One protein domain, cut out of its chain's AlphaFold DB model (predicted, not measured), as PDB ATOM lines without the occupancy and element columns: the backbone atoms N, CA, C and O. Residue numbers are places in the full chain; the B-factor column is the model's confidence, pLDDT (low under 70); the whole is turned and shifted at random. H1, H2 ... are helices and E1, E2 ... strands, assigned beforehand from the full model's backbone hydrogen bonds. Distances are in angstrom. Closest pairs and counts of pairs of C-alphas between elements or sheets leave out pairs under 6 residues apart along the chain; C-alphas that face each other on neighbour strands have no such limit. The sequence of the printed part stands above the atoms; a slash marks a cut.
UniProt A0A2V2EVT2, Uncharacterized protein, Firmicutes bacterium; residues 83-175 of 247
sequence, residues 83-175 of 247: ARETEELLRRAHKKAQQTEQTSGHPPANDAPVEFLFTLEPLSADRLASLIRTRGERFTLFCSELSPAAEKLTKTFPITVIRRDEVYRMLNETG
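This is residues 83 to 175 of the 247 residues of an uncharacterized protein of Firmicutes bacterium (UniProt A0A2V2EVT2). A small three-stranded sheet stands in the middle between two pairs of helices, H1 with H4 on one side and H2 with H3 on the other, and the helices meet the sheet loosely. A long link from H1 loops back to the sheet. The 93 printed residues hold four named helices and three named strands, in the order H1 E1 H2 E2 H3 E3 H4; the sheet order E1 E2 E3 is parallel, and the class is mostly helix. The whole is compact, with a radius of gyration of the C-alphas of 13.6 A and spans of 38 by 27 by 22 A.

E1 is residues 114 to 117, 9.9 A long; E2 is 140 to 143, 9.8 A; E3 is 160 to 162, 6.7 A. H1, residues 83 to 102, runs 28.2 A from C-alpha 83 at (159.925, 351.347, 284.013). H2 is residues 125 to 135, 15.3 A; H3 is 148 to 156, 13.3 A. H4, 164 to 174, 15.3 A, ends at C-alpha 174 at (153.539, 332.191, 287.006).

E1 and E2 are parallel at 16 degrees, with N 115 and O 140 at 3.0 A. E2 and E3 are parallel at 31 degrees, with N 141 and O 160 at 2.8 A. E1, H2, E2 and E2, H3, E3 are strand-helix-strand units, two parallel neighbour strands with a helix between, each with a right-handed crossover. H1, H2 and H4 only graze the sheet; H3 is only just not on it, with 4 pairs of C-alphas within 10 A. H2 and H3 touch, closest at the C-alphas of Ala 125 and Ala 150, 4.2 A. H1 touches H4 with residues 93 to 97 alone, closest at the C-alphas of Ala 93 and Thr 174, 6.2 A, at a steep tilt of 64 degrees. H1 and H3 are apart. Every O i to N i+4 pair is within hydrogen-bond range in H1, H2 and H4, and 3 of 5 in H3.

The C-alphas farthest apart are those of Thr 103 and Asp 126, 38.6 A. The printed part has no cut. The link from H1 to E1, 11 residues, is long. Residues 97 to 115 and 135 to 138 have pLDDT under 70.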
ATOM      1  N   ALA A  83     159.198 352.071 282.963       72.88
ATOM      2  CA  ALA A  83     159.925 351.347 284.013       72.88
ATOM      3  C   ALA A  83     159.047 350.933 285.210       72.88
ATOM      4  O   ALA A  83     159.210 349.843 285.742       72.88
ATOM      5  N   ARG A  84     158.065 351.760 285.591       72.75
ATOM      6  CA  ARG A  84     157.134 351.467 286.694       72.75
ATOM      7  C   ARG A  84     156.265 350.232 286.436       72.75
ATOM      8  O   ARG A  84     156.105 349.409 287.328       72.75
ATOM      9  N   GLU A  85     155.739 350.092 285.224       74.31
ATOM     10  CA  GLU A  85     154.871 348.972 284.843       74.31
ATOM     11  C   GLU A  85     155.671 347.664 284.776       74.31
ATOM     12  O   GLU A  85     155.254 346.641 285.320       74.31
ATOM     13  N   THR A  86     156.878 347.726 284.207       74.94
ATOM     14  CA  THR A  86     157.816 346.599 284.149       74.94
ATOM     15  C   THR A  86     158.235 346.128 285.544       74.94
ATOM     16  O   THR A  86     158.245 344.928 285.821       74.94
ATOM     17  N   GLU A  87     158.559 347.061 286.443       75.44
ATOM     18  CA  GLU A  87     158.910 346.744 287.827       75.44
ATOM     19  C   GLU A  87     157.747 346.099 288.587       75.44
ATOM     20  O   GLU A  87     157.962 345.153 289.343       75.44
ATOM     21  N   GLU A  88     156.520 346.593 288.417       79.38
ATOM     22  CA  GLU A  88     155.346 346.016 289.071       79.38
ATOM     23  C   GLU A  88     155.071 344.589 288.599       79.38
ATOM     24  O   GLU A  88     154.858 343.705 289.431       79.38
ATOM     25  N   LEU A  89     155.120 344.355 287.286       76.75
ATOM     26  CA  LEU A  89     154.914 343.040 286.684       76.75
ATOM     27  C   LEU A  89     155.967 342.043 287.188       76.75
ATOM     28  O   LEU A  89     155.633 340.966 287.684       76.75
ATOM     29  N   LEU A  90     157.244 342.427 287.162       79.31
ATOM     30  CA  LEU A  90     158.327 341.553 287.608       79.31
ATOM     31  C   LEU A  90     158.328 341.337 289.122       79.31
ATOM     32  O   LEU A  90     158.592 340.222 289.569       79.31
ATOM     33  N   ARG A  91     157.972 342.344 289.932       79.44
ATOM     34  CA  ARG A  91     157.786 342.159 291.382       79.44
ATOM     35  C   ARG A  91     156.637 341.201 291.687       79.44
ATOM     36  O   ARG A  91     156.773 340.388 292.600       79.44
ATOM     37  N   ARG A  92     155.517 341.276 290.956       79.56
ATOM     38  CA  ARG A  92     154.379 340.351 291.116       79.56
ATOM     39  C   ARG A  92     154.778 338.921 290.761       79.56
ATOM     40  O   ARG A  92     154.547 338.018 291.564       79.56
ATOM     41  N   ALA A  93     155.448 338.736 289.624       77.12
ATOM     42  CA  ALA A  93     155.956 337.437 289.193       77.12
ATOM     43  C   ALA A  93     156.986 336.864 290.184       77.12
ATOM     44  O   ALA A  93     156.885 335.703 290.572       77.12
ATOM     45  N   HIS A  94     157.920 337.686 290.674       76.00
ATOM     46  CA  HIS A  94     158.938 337.253 291.632       76.00
ATOM     47  C   HIS A  94     158.339 336.844 292.986       76.00
ATOM     48  O   HIS A  94     158.707 335.805 293.529       76.00
ATOM     49  N   LYS A  95     157.356 337.594 293.505       78.62
ATOM     50  CA  LYS A  95     156.638 337.227 294.741       78.62
ATOM     51  C   LYS A  95     155.880 335.904 294.601       78.62
ATOM     52  O   LYS A  95     155.918 335.085 295.515       78.62
ATOM     53  N   LYS A  96     155.217 335.673 293.461       73.81
ATOM     54  CA  LYS A  96     154.523 334.405 293.172       73.81
ATOM     55  C   LYS A  96     155.496 333.230 293.030       73.81
ATOM     56  O   LYS A  96     155.213 332.144 293.534       73.81
ATOM     57  N   ALA A  97     156.649 333.447 292.398       66.44
ATOM     58  CA  ALA A  97     157.703 332.439 292.299       66.44
ATOM     59  C   ALA A  97     158.228 332.038 293.692       66.44
ATOM     60  O   ALA A  97     158.233 330.856 294.024       66.44
ATOM     61  N   GLN A  98     158.529 333.014 294.558       66.88
ATOM     62  CA  GLN A  98     158.977 332.754 295.933       66.88
ATOM     63  C   GLN A  98     157.923 332.029 296.793       66.88
ATOM     64  O   GLN A  98     158.271 331.162 297.589       66.88
ATOM     65  N   GLN A  99     156.630 332.331 296.632       60.38
ATOM     66  CA  GLN A  99     155.546 331.622 297.338       60.38
ATOM     67  C   GLN A  99     155.403 330.156 296.891       60.38
ATOM     68  O   GLN A  99     155.073 329.273 297.688       60.38
ATOM     69  N   THR A 100     155.693 329.882 295.620       57.34
ATOM     70  CA  THR A 100     155.683 328.524 295.060       57.34
ATOM     71  C   THR A 100     156.862 327.701 295.608       57.34
ATOM     72  O   THR A 100     156.698 326.533 295.963       57.34
ATOM     73  N   GLU A 101     158.027 328.331 295.790       54.12
ATOM     74  CA  GLU A 101     159.207 327.736 296.440       54.12
ATOM     75  C   GLU A 101     159.035 327.552 297.964       54.12
ATOM     76  O   GLU A 101     159.473 326.553 298.532       54.12
ATOM     77  N   GLN A 102     158.308 328.446 298.645       47.94
ATOM     78  CA  GLN A 102     157.981 328.304 300.074       47.94
ATOM     79  C   GLN A 102     157.069 327.106 300.364       47.94
ATOM     80  O   GLN A 102     157.200 326.464 301.405       47.94
ATOM     81  N   THR A 103     156.190 326.746 299.426       47.97
ATOM     82  CA  THR A 103     155.342 325.546 299.549       47.97
ATOM     83  C   THR A 103     156.159 324.248 299.392       47.97
ATOM     84  O   THR A 103     155.709 323.179 299.796       47.97
ATOM     85  N   SER A 104     157.388 324.332 298.863       44.62
ATOM     86  CA  SER A 104     158.315 323.207 298.661       44.62
ATOM     87  C   SER A 104     159.462 323.135 299.690       44.62
ATOM     88  O   SER A 104     160.367 322.316 299.545       44.62
ATOM     89  N   GLY A 105     159.381 323.892 300.795       35.47
ATOM     90  CA  GLY A 105     160.167 323.627 302.010       35.47
ATOM     91  C   GLY A 105     161.587 324.208 302.057       35.47
ATOM     92  O   GLY A 105     162.414 323.721 302.830       35.47
ATOM     93  N   HIS A 106     161.897 325.252 301.282       32.88
ATOM     94  CA  HIS A 106     163.131 326.031 301.460       32.88
ATOM     95  C   HIS A 106     162.853 327.422 302.061       32.88
ATOM     96  O   HIS A 106     161.868 328.065 301.692       32.88
ATOM     97  N   PRO A 107     163.674 327.877 303.035       35.47
ATOM     98  CA  PRO A 107     163.454 329.140 303.736       35.47
ATOM     99  C   PRO A 107     163.618 330.332 302.778       35.47
ATOM    100  O   PRO A 107     164.385 330.236 301.818       35.47
ATOM    101  N   PRO A 108     162.924 331.459 303.026       42.84
ATOM    102  CA  PRO A 108     162.958 332.611 302.136       42.84
ATOM    103  C   PRO A 108     164.387 333.134 302.001       42.84
ATOM    104  O   PRO A 108     165.010 333.545 302.984       42.84
ATOM    105  N   ALA A 109     164.905 333.133 300.772       41.66
ATOM    106  CA  ALA A 109     166.109 333.871 300.440       41.66
ATOM    107  C   ALA A 109     165.810 335.362 300.642       41.66
ATOM    108  O   ALA A 109     165.123 335.973 299.833       41.66
ATOM    109  N   ASN A 110     166.259 335.850 301.801       44.03
ATOM    110  CA  ASN A 110     166.607 337.207 302.217       44.03
ATOM    111  C   ASN A 110     166.090 338.363 301.337       44.03
ATOM    112  O   ASN A 110     166.336 338.370 300.134       44.03
ATOM    113  N   ASP A 111     165.505 339.380 301.981       51.62
ATOM    114  CA  ASP A 111     165.072 340.691 301.450       51.62
ATOM    115  C   ASP A 111     166.241 341.488 300.813       51.62
ATOM    116  O   ASP A 111     166.632 342.574 301.243       51.62
ATOM    117  N   ALA A 112     166.876 340.926 299.789       57.62
ATOM    118  CA  ALA A 112     167.898 341.592 299.013       57.62
ATOM    119  C   ALA A 112     167.199 342.601 298.093       57.62
ATOM    120  O   ALA A 112     166.208 342.254 297.441       57.62
ATOM    121  N   PRO A 113     167.685 343.850 298.008       61.59
ATOM    122  CA  PRO A 113     167.110 344.834 297.105       61.59
ATOM    123  C   PRO A 113     167.107 344.276 295.675       61.59
ATOM    124  O   PRO A 113     168.128 343.808 295.177       61.59
ATOM    125  N   VAL A 114     165.939 344.290 295.029       64.38
ATOM    126  CA  VAL A 114     165.768 343.798 293.656       64.38
ATOM    127  C   VAL A 114     165.775 344.977 292.696       64.38
ATOM    128  O   VAL A 114     165.021 345.938 292.882       64.38
ATOM    129  N   GLU A 115     166.606 344.889 291.662       69.12
ATOM    130  CA  GLU A 115     166.703 345.898 290.616       69.12
ATOM    131  C   GLU A 115     166.438 345.306 289.233       69.12
ATOM    132  O   GLU A 115     166.983 344.266 288.852       69.12
ATOM    133  N   PHE A 116     165.575 345.990 288.487       74.12
ATOM    134  CA  PHE A 116     165.112 345.571 287.174       74.12
ATOM    135  C   PHE A 116     165.718 346.490 286.123       74.12
ATOM    136  O   PHE A 116     165.326 347.649 286.008       74.12
ATOM    137  N   LEU A 117     166.682 345.980 285.359       75.81
ATOM    138  CA  LEU A 117     167.350 346.752 284.321       75.81
ATOM    139  C   LEU A 117     167.326 345.987 282.999       75.81
ATOM    140  O   LEU A 117     168.183 345.151 282.715       75.81
ATOM    141  N   PHE A 118     166.337 346.310 282.169       77.31
ATOM    142  CA  PHE A 118     166.207 345.761 280.824       77.31
ATOM    143  C   PHE A 118     166.666 346.794 279.804       77.31
ATOM    144  O   PHE A 118     166.010 347.805 279.574       77.31
ATOM    145  N   THR A 119     167.809 346.524 279.185       74.44
ATOM    146  CA  THR A 119     168.353 347.309 278.076       74.44
ATOM    147  C   THR A 119     168.404 346.460 276.811       74.44
ATOM    148  O   THR A 119     168.568 345.239 276.873       74.44
ATOM    149  N   LEU A 120     168.260 347.108 275.649       73.50
ATOM    150  CA  LEU A 120     168.392 346.451 274.340       73.50
ATOM    151  C   LEU A 120     169.840 346.035 274.045       73.50
ATOM    152  O   LEU A 120     170.070 345.075 273.318       73.50
ATOM    153  N   GLU A 121     170.806 346.749 274.622       79.44
ATOM    154  CA  GLU A 121     172.218 346.373 274.615       79.44
ATOM    155  C   GLU A 121     172.559 345.502 275.832       79.44
ATOM    156  O   GLU A 121     171.940 345.670 276.892       79.44
ATOM    157  N   PRO A 122     173.547 344.593 275.709       79.12
ATOM    158  CA  PRO A 122     174.024 343.812 276.839       79.12
ATOM    159  C   PRO A 122     174.560 344.747 277.922       79.12
ATOM    160  O   PRO A 122     175.281 345.708 277.642       79.12
ATOM    161  N   LEU A 123     174.218 344.453 279.173       81.12
ATOM    162  CA  LEU A 123     174.537 345.311 280.299       81.12
ATOM    163  C   LEU A 123     176.054 345.508 280.418       81.12
ATOM    164  O   LEU A 123     176.816 344.542 280.543       81.12
ATOM    165  N   SER A 124     176.485 346.769 280.375       84.62
ATOM    166  CA  SER A 124     177.894 347.141 280.453       84.62
ATOM    167  C   SER A 124     178.434 347.056 281.884       84.62
ATOM    168  O   SER A 124     177.706 347.223 282.867       84.62
ATOM    169  N   ALA A 125     179.745 346.824 281.998       82.25
ATOM    170  CA  ALA A 125     180.439 346.769 283.283       82.25
ATOM    171  C   ALA A 125     180.334 348.095 284.056       82.25
ATOM    172  O   ALA A 125     180.162 348.073 285.270       82.25
ATOM    173  N   ASP A 126     180.353 349.234 283.360       83.38
ATOM    174  CA  ASP A 126     180.267 350.562 283.981       83.38
ATOM    175  C   ASP A 126     178.898 350.814 284.616       83.38
ATOM    176  O   ASP A 126     178.803 351.351 285.722       83.38
ATOM    177  N   ARG A 127     177.823 350.379 283.945       80.50
ATOM    178  CA  ARG A 127     176.469 350.455 284.503       80.50
ATOM    179  C   ARG A 127     176.346 349.563 285.731       80.50
ATOM    180  O   ARG A 127     175.876 350.036 286.763       80.50
ATOM    181  N   LEU A 128     176.851 348.334 285.663       80.31
ATOM    182  CA  LEU A 128     176.888 347.434 286.814       80.31
ATOM    183  C   LEU A 128     177.719 348.002 287.981       80.31
ATOM    184  O   LEU A 128     177.281 347.961 289.125       80.31
ATOM    185  N   ALA A 129     178.878 348.601 287.709       80.38
ATOM    186  CA  ALA A 129     179.709 349.238 288.728       80.38
ATOM    187  C   ALA A 129     179.005 350.440 289.377       80.38
ATOM    188  O   ALA A 129     179.093 350.633 290.590       80.38
ATOM    189  N   SER A 130     178.268 351.235 288.592       81.56
ATOM    190  CA  SER A 130     177.473 352.350 289.120       81.56
ATOM    191  C   SER A 130     176.378 351.880 290.082       81.56
ATOM    192  O   SER A 130     176.173 352.514 291.117       81.56
ATOM    193  N   LEU A 131     175.760 350.731 289.790       78.56
ATOM    194  CA  LEU A 131     174.728 350.093 290.610       78.56
ATOM    195  C   LEU A 131     175.292 349.572 291.931       78.56
ATOM    196  O   LEU A 131     174.760 349.878 292.995       78.56
ATOM    197  N   ILE A 132     176.426 348.872 291.873       80.56
ATOM    198  CA  ILE A 132     177.139 348.397 293.068       80.56
ATOM    199  C   ILE A 132     177.487 349.580 293.984       80.56
ATOM    200  O   ILE A 132     177.285 349.513 295.194       80.56
ATOM    201  N   ARG A 133     177.940 350.704 293.411       79.50
ATOM    202  CA  ARG A 133     178.269 351.920 294.176       79.50
ATOM    203  C   ARG A 133     177.064 352.585 294.840       79.50
ATOM    204  O   ARG A 133     177.244 353.210 295.878       79.50
ATOM    205  N   THR A 134     175.876 352.517 294.238       75.56
ATOM    206  CA  THR A 134     174.674 353.183 294.778       75.56
ATOM    207  C   THR A 134     173.893 352.308 295.748       75.56
ATOM    208  O   THR A 134     173.315 352.835 296.695       75.56
ATOM    209  N   ARG A 135     173.856 350.992 295.523       64.62
ATOM    210  CA  ARG A 135     172.968 350.063 296.239       64.62
ATOM    211  C   ARG A 135     173.689 349.114 297.191       64.62
ATOM    212  O   ARG A 135     173.050 348.554 298.077       64.62
ATOM    213  N   GLY A 136     175.003 348.965 297.040       67.19
ATOM    214  CA  GLY A 136     175.826 348.056 297.830       67.19
ATOM    215  C   GLY A 136     176.085 346.719 297.134       67.19
ATOM    216  O   GLY A 136     175.805 346.527 295.954       67.19
ATOM    217  N   GLU A 137     176.669 345.786 297.882       65.75
ATOM    218  CA  GLU A 137     177.301 344.582 297.322       65.75
ATOM    219  C   GLU A 137     176.347 343.391 297.127       65.75
ATOM    220  O   GLU A 137     176.707 342.439 296.436       65.75
ATOM    221  N   ARG A 138     175.144 343.421 297.722       62.69
ATOM    222  CA  ARG A 138     174.172 342.310 297.707       62.69
ATOM    223  C   ARG A 138     172.823 342.762 297.159       62.69
ATOM    224  O   ARG A 138     172.026 343.348 297.886       62.69
ATOM    225  N   PHE A 139     172.565 342.467 295.891       70.62
ATOM    226  CA  PHE A 139     171.278 342.716 295.243       70.62
ATOM    227  C   PHE A 139     170.992 341.657 294.173       70.62
ATOM    228  O   PHE A 139     171.910 341.002 293.666       70.62
ATOM    229  N   THR A 140     169.712 341.490 293.838       73.06
ATOM    230  CA  THR A 140     169.275 340.620 292.739       73.06
ATOM    231  C   THR A 140     169.020 341.479 291.512       73.06
ATOM    232  O   THR A 140     168.186 342.387 291.544       73.06
ATOM    233  N   LEU A 141     169.746 341.202 290.434       76.38
ATOM    234  CA  LEU A 141     169.683 341.947 289.188       76.38
ATOM    235  C   LEU A 141     168.922 341.154 288.129       76.38
ATOM    236  O   LEU A 141     169.347 340.072 287.727       76.38
ATOM    237  N   PHE A 142     167.844 341.738 287.624       76.62
ATOM    238  CA  PHE A 142     167.138 341.243 286.450       76.62
ATOM    239  C   PHE A 142     167.654 341.968 285.211       76.62
ATOM    240  O   PHE A 142     167.578 343.196 285.138       76.62
ATOM    241  N   CYS A 143     168.181 341.216 284.247       76.88
ATOM    242  CA  CYS A 143     168.820 341.774 283.056       76.88
ATOM    243  C   CYS A 143     168.514 340.973 281.783       76.88
ATOM    244  O   CYS A 143     168.198 339.783 281.828       76.88
ATOM    245  N   SER A 144     168.664 341.628 280.630       76.94
ATOM    246  CA  SER A 144     168.553 341.001 279.310       76.94
ATOM    247  C   SER A 144     169.714 340.029 279.052       76.94
ATOM    248  O   SER A 144     169.523 338.812 279.027       76.94
ATOM    249  N   GLU A 145     170.920 340.568 278.900       79.81
ATOM    250  CA  GLU A 145     172.188 339.850 278.739       79.81
ATOM    251  C   GLU A 145     173.317 340.642 279.416       79.81
ATOM    252  O   GLU A 145     173.225 341.862 279.549       79.81
ATOM    253  N   LEU A 146     174.396 339.969 279.832       79.56
ATOM    254  CA  LEU A 146     175.590 340.624 280.378       79.56
ATOM    255  C   LEU A 146     176.696 340.705 279.330       79.56
ATOM    256  O   LEU A 146     176.968 339.745 278.613       79.56
ATOM    257  N   SER A 147     177.401 341.836 279.309       83.69
ATOM    258  CA  SER A 147     178.690 341.942 278.627       83.69
ATOM    259  C   SER A 147     179.731 341.023 279.291       83.69
ATOM    260  O   SER A 147     179.716 340.880 280.518       83.69
ATOM    261  N   PRO A 148     180.705 340.464 278.547       81.94
ATOM    262  CA  PRO A 148     181.764 339.621 279.119       81.94
ATOM    263  C   PRO A 148     182.582 340.321 280.217       81.94
ATOM    264  O   PRO A 148     183.130 339.665 281.103       81.94
ATOM    265  N   ALA A 149     182.665 341.655 280.189       81.06
ATOM    266  CA  ALA A 149     183.285 342.433 281.261       81.06
ATOM    267  C   ALA A 149     182.400 342.499 282.524       81.06
ATOM    268  O   ALA A 149     182.914 342.401 283.637       81.06
ATOM    269  N   ALA A 150     181.078 342.609 282.361       77.31
ATOM    270  CA  ALA A 150     180.120 342.617 283.466       77.31
ATOM    271  C   ALA A 150     180.023 341.239 284.144       77.31
ATOM    272  O   ALA A 150     179.949 341.167 285.366       77.31
ATOM    273  N   GLU A 151     180.122 340.141 283.382       80.94
ATOM    274  CA  GLU A 151     180.127 338.783 283.950       80.94
ATOM    275  C   GLU A 151     181.290 338.554 284.926       80.94
ATOM    276  O   GLU A 151     181.139 337.864 285.937       80.94
ATOM    277  N   LYS A 152     182.459 339.148 284.654       82.12
ATOM    278  CA  LYS A 152     183.608 339.080 285.567       82.12
ATOM    279  C   LYS A 152     183.308 339.788 286.885       82.12
ATOM    280  O   LYS A 152     183.620 339.243 287.935       82.12
ATOM    281  N   LEU A 153     182.654 340.949 286.837       77.44
ATOM    282  CA  LEU A 153     182.267 341.690 288.040       77.44
ATOM    283  C   LEU A 153     181.253 340.914 288.884       77.44
ATOM    284  O   LEU A 153     181.406 340.841 290.098       77.44
ATOM    285  N   THR A 154     180.279 340.248 288.262       76.38
ATOM    286  CA  THR A 154     179.300 339.428 288.999       76.38
ATOM    287  C   THR A 154     179.891 338.178 289.649       76.38
ATOM    288  O   THR A 154     179.268 337.606 290.528       76.38
ATOM    289  N   LYS A 155     181.091 337.741 289.238       80.62
ATOM    290  CA  LYS A 155     181.823 336.661 289.922       80.62
ATOM    291  C   LYS A 155     182.604 337.163 291.135       80.62
ATOM    292  O   LYS A 155     182.866 336.386 292.046       80.62
ATOM    293  N   THR A 156     182.991 338.437 291.127       80.06
ATOM    294  CA  THR A 156     183.747 339.071 292.214       80.06
ATOM    295  C   THR A 156     182.836 339.530 293.352       80.06
ATOM    296  O   THR A 156     183.240 339.487 294.508       80.06
ATOM    297  N   PHE A 157     181.607 339.949 293.037       75.38
ATOM    298  CA  PHE A 157     180.628 340.436 294.012       75.38
ATOM    299  C   PHE A 157     179.466 339.443 294.185       75.38
ATOM    300  O   PHE A 157     179.083 338.800 293.210       75.38
ATOM    301  N   PRO A 158     178.865 339.320 295.385       71.12
ATOM    302  CA  PRO A 158     177.748 338.407 295.655       71.12
ATOM    303  C   PRO A 158     176.415 338.929 295.075       71.12
ATOM    304  O   PRO A 158     175.471 339.230 295.807       71.12
ATOM    305  N   ILE A 159     176.344 339.039 293.745       75.00
ATOM    306  CA  ILE A 159     175.190 339.542 292.986       75.00
ATOM    307  C   ILE A 159     174.484 338.359 292.324       75.00
ATOM    308  O   ILE A 159     175.095 337.613 291.558       75.00
ATOM    309  N   THR A 160     173.185 338.204 292.581       70.75
ATOM    310  CA  THR A 160     172.375 337.161 291.931       70.75
ATOM    311  C   THR A 160     171.805 337.722 290.635       70.75
ATOM    312  O   THR A 160     171.088 338.720 290.660       70.75
ATOM    313  N   VAL A 161     172.142 337.119 289.495       73.44
ATOM    314  CA  VAL A 161     171.753 337.621 288.170       73.44
ATOM    315  C   VAL A 161     170.707 336.709 287.561       73.44
ATOM    316  O   VAL A 161     170.989 335.537 287.333       73.44
ATOM    317  N   ILE A 162     169.544 337.270 287.234       77.31
ATOM    318  CA  ILE A 162     168.466 336.572 286.535       77.31
ATOM    319  C   ILE A 162     168.418 337.086 285.097       77.31
ATOM    320  O   ILE A 162     168.220 338.279 284.838       77.31
ATOM    321  N   ARG A 163     168.665 336.180 284.146       81.31
ATOM    322  CA  ARG A 163     168.803 336.501 282.713       81.31
ATOM    323  C   ARG A 163     167.467 336.422 281.982       81.31
ATOM    324  O   ARG A 163     166.530 335.788 282.462       81.31
ATOM    325  N   ARG A 164     167.403 336.951 280.752       78.12
ATOM    326  CA  ARG A 164     166.193 336.910 279.902       78.12
ATOM    327  C   ARG A 164     165.496 335.544 279.828       78.12
ATOM    328  O   ARG A 164     164.271 335.495 279.774       78.12
ATOM    329  N   ASP A 165     166.261 334.449 279.799       75.88
ATOM    330  CA  ASP A 165     165.727 333.094 279.619       75.88
ATOM    331  C   ASP A 165     165.003 332.623 280.887       75.88
ATOM    332  O   ASP A 165     163.927 332.031 280.818       75.88
ATOM    333  N   GLU A 166     165.562 332.958 282.048       76.69
ATOM    334  CA  GLU A 166     164.988 332.669 283.361       76.69
ATOM    335  C   GLU A 166     163.795 333.576 283.656       76.69
ATOM    336  O   GLU A 166     162.792 333.108 284.183       76.69
ATOM    337  N   VAL A 167     163.844 334.843 283.233       79.94
ATOM    338  CA  VAL A 167     162.706 335.770 283.336       79.94
ATOM    339  C   VAL A 167     161.525 335.288 282.499       79.94
ATOM    340  O   VAL A 167     160.403 335.240 283.003       79.94
ATOM    341  N   TYR A 168     161.760 334.873 281.248       78.69
ATOM    342  CA  TYR A 168     160.709 334.296 280.405       78.69
ATOM    343  C   TYR A 168     160.123 333.028 281.037       78.69
ATOM    344  O   TYR A 168     158.906 332.860 281.064       78.69
ATOM    345  N   ARG A 169     160.974 332.156 281.593       77.94
ATOM    346  CA  ARG A 169     160.529 330.936 282.271       77.94
ATOM    347  C   ARG A 169     159.688 331.238 283.512       77.94
ATOM    348  O   ARG A 169     158.598 330.690 283.627       77.94
ATOM    349  N   MET A 170     160.141 332.150 284.369       76.38
ATOM    350  CA  MET A 170     159.421 332.585 285.569       76.38
ATOM    351  C   MET A 170     158.049 333.173 285.219       76.38
ATOM    352  O   MET A 170     157.051 332.840 285.850       76.38
ATOM    353  N   LEU A 171     157.969 334.015 284.186       79.19
ATOM    354  CA  LEU A 171     156.707 334.616 283.736       79.19
ATOM    355  C   LEU A 171     155.747 333.591 283.134       79.19
ATOM    356  O   LEU A 171     154.539 333.678 283.339       79.19
ATOM    357  N   ASN A 172     156.282 332.601 282.422       79.12
ATOM    358  CA  ASN A 172     155.494 331.518 281.851       79.12
ATOM    359  C   ASN A 172     154.969 330.552 282.931       79.12
ATOM    360  O   ASN A 172     153.822 330.126 282.860       79.12
ATOM    361  N   GLU A 173     155.775 330.242 283.950       76.62
ATOM    362  CA  GLU A 173     155.387 329.384 285.082       76.62
ATOM    363  C   GLU A 173     154.373 330.071 286.013       76.62
ATOM    364  O   GLU A 173     153.475 329.418 286.539       76.62
ATOM    365  N   THR A 174     154.464 331.395 286.175       71.12
ATOM    366  CA  THR A 174     153.539 332.191 287.006       71.12
ATOM    367  C   THR A 174     152.292 332.687 286.266       71.12
ATOM    368  O   THR A 174     151.376 333.210 286.903       71.12
ATOM    369  N   GLY A 175     152.237 332.517 284.939       71.31
ATOM    370  CA  GLY A 175     151.110 332.926 284.095       71.31
ATOM    371  C   GLY A 175     150.959 334.441 283.904       71.31
ATOM    372  O   GLY A 175     149.895 334.893 283.497       71.31
TER     373      GLY A 175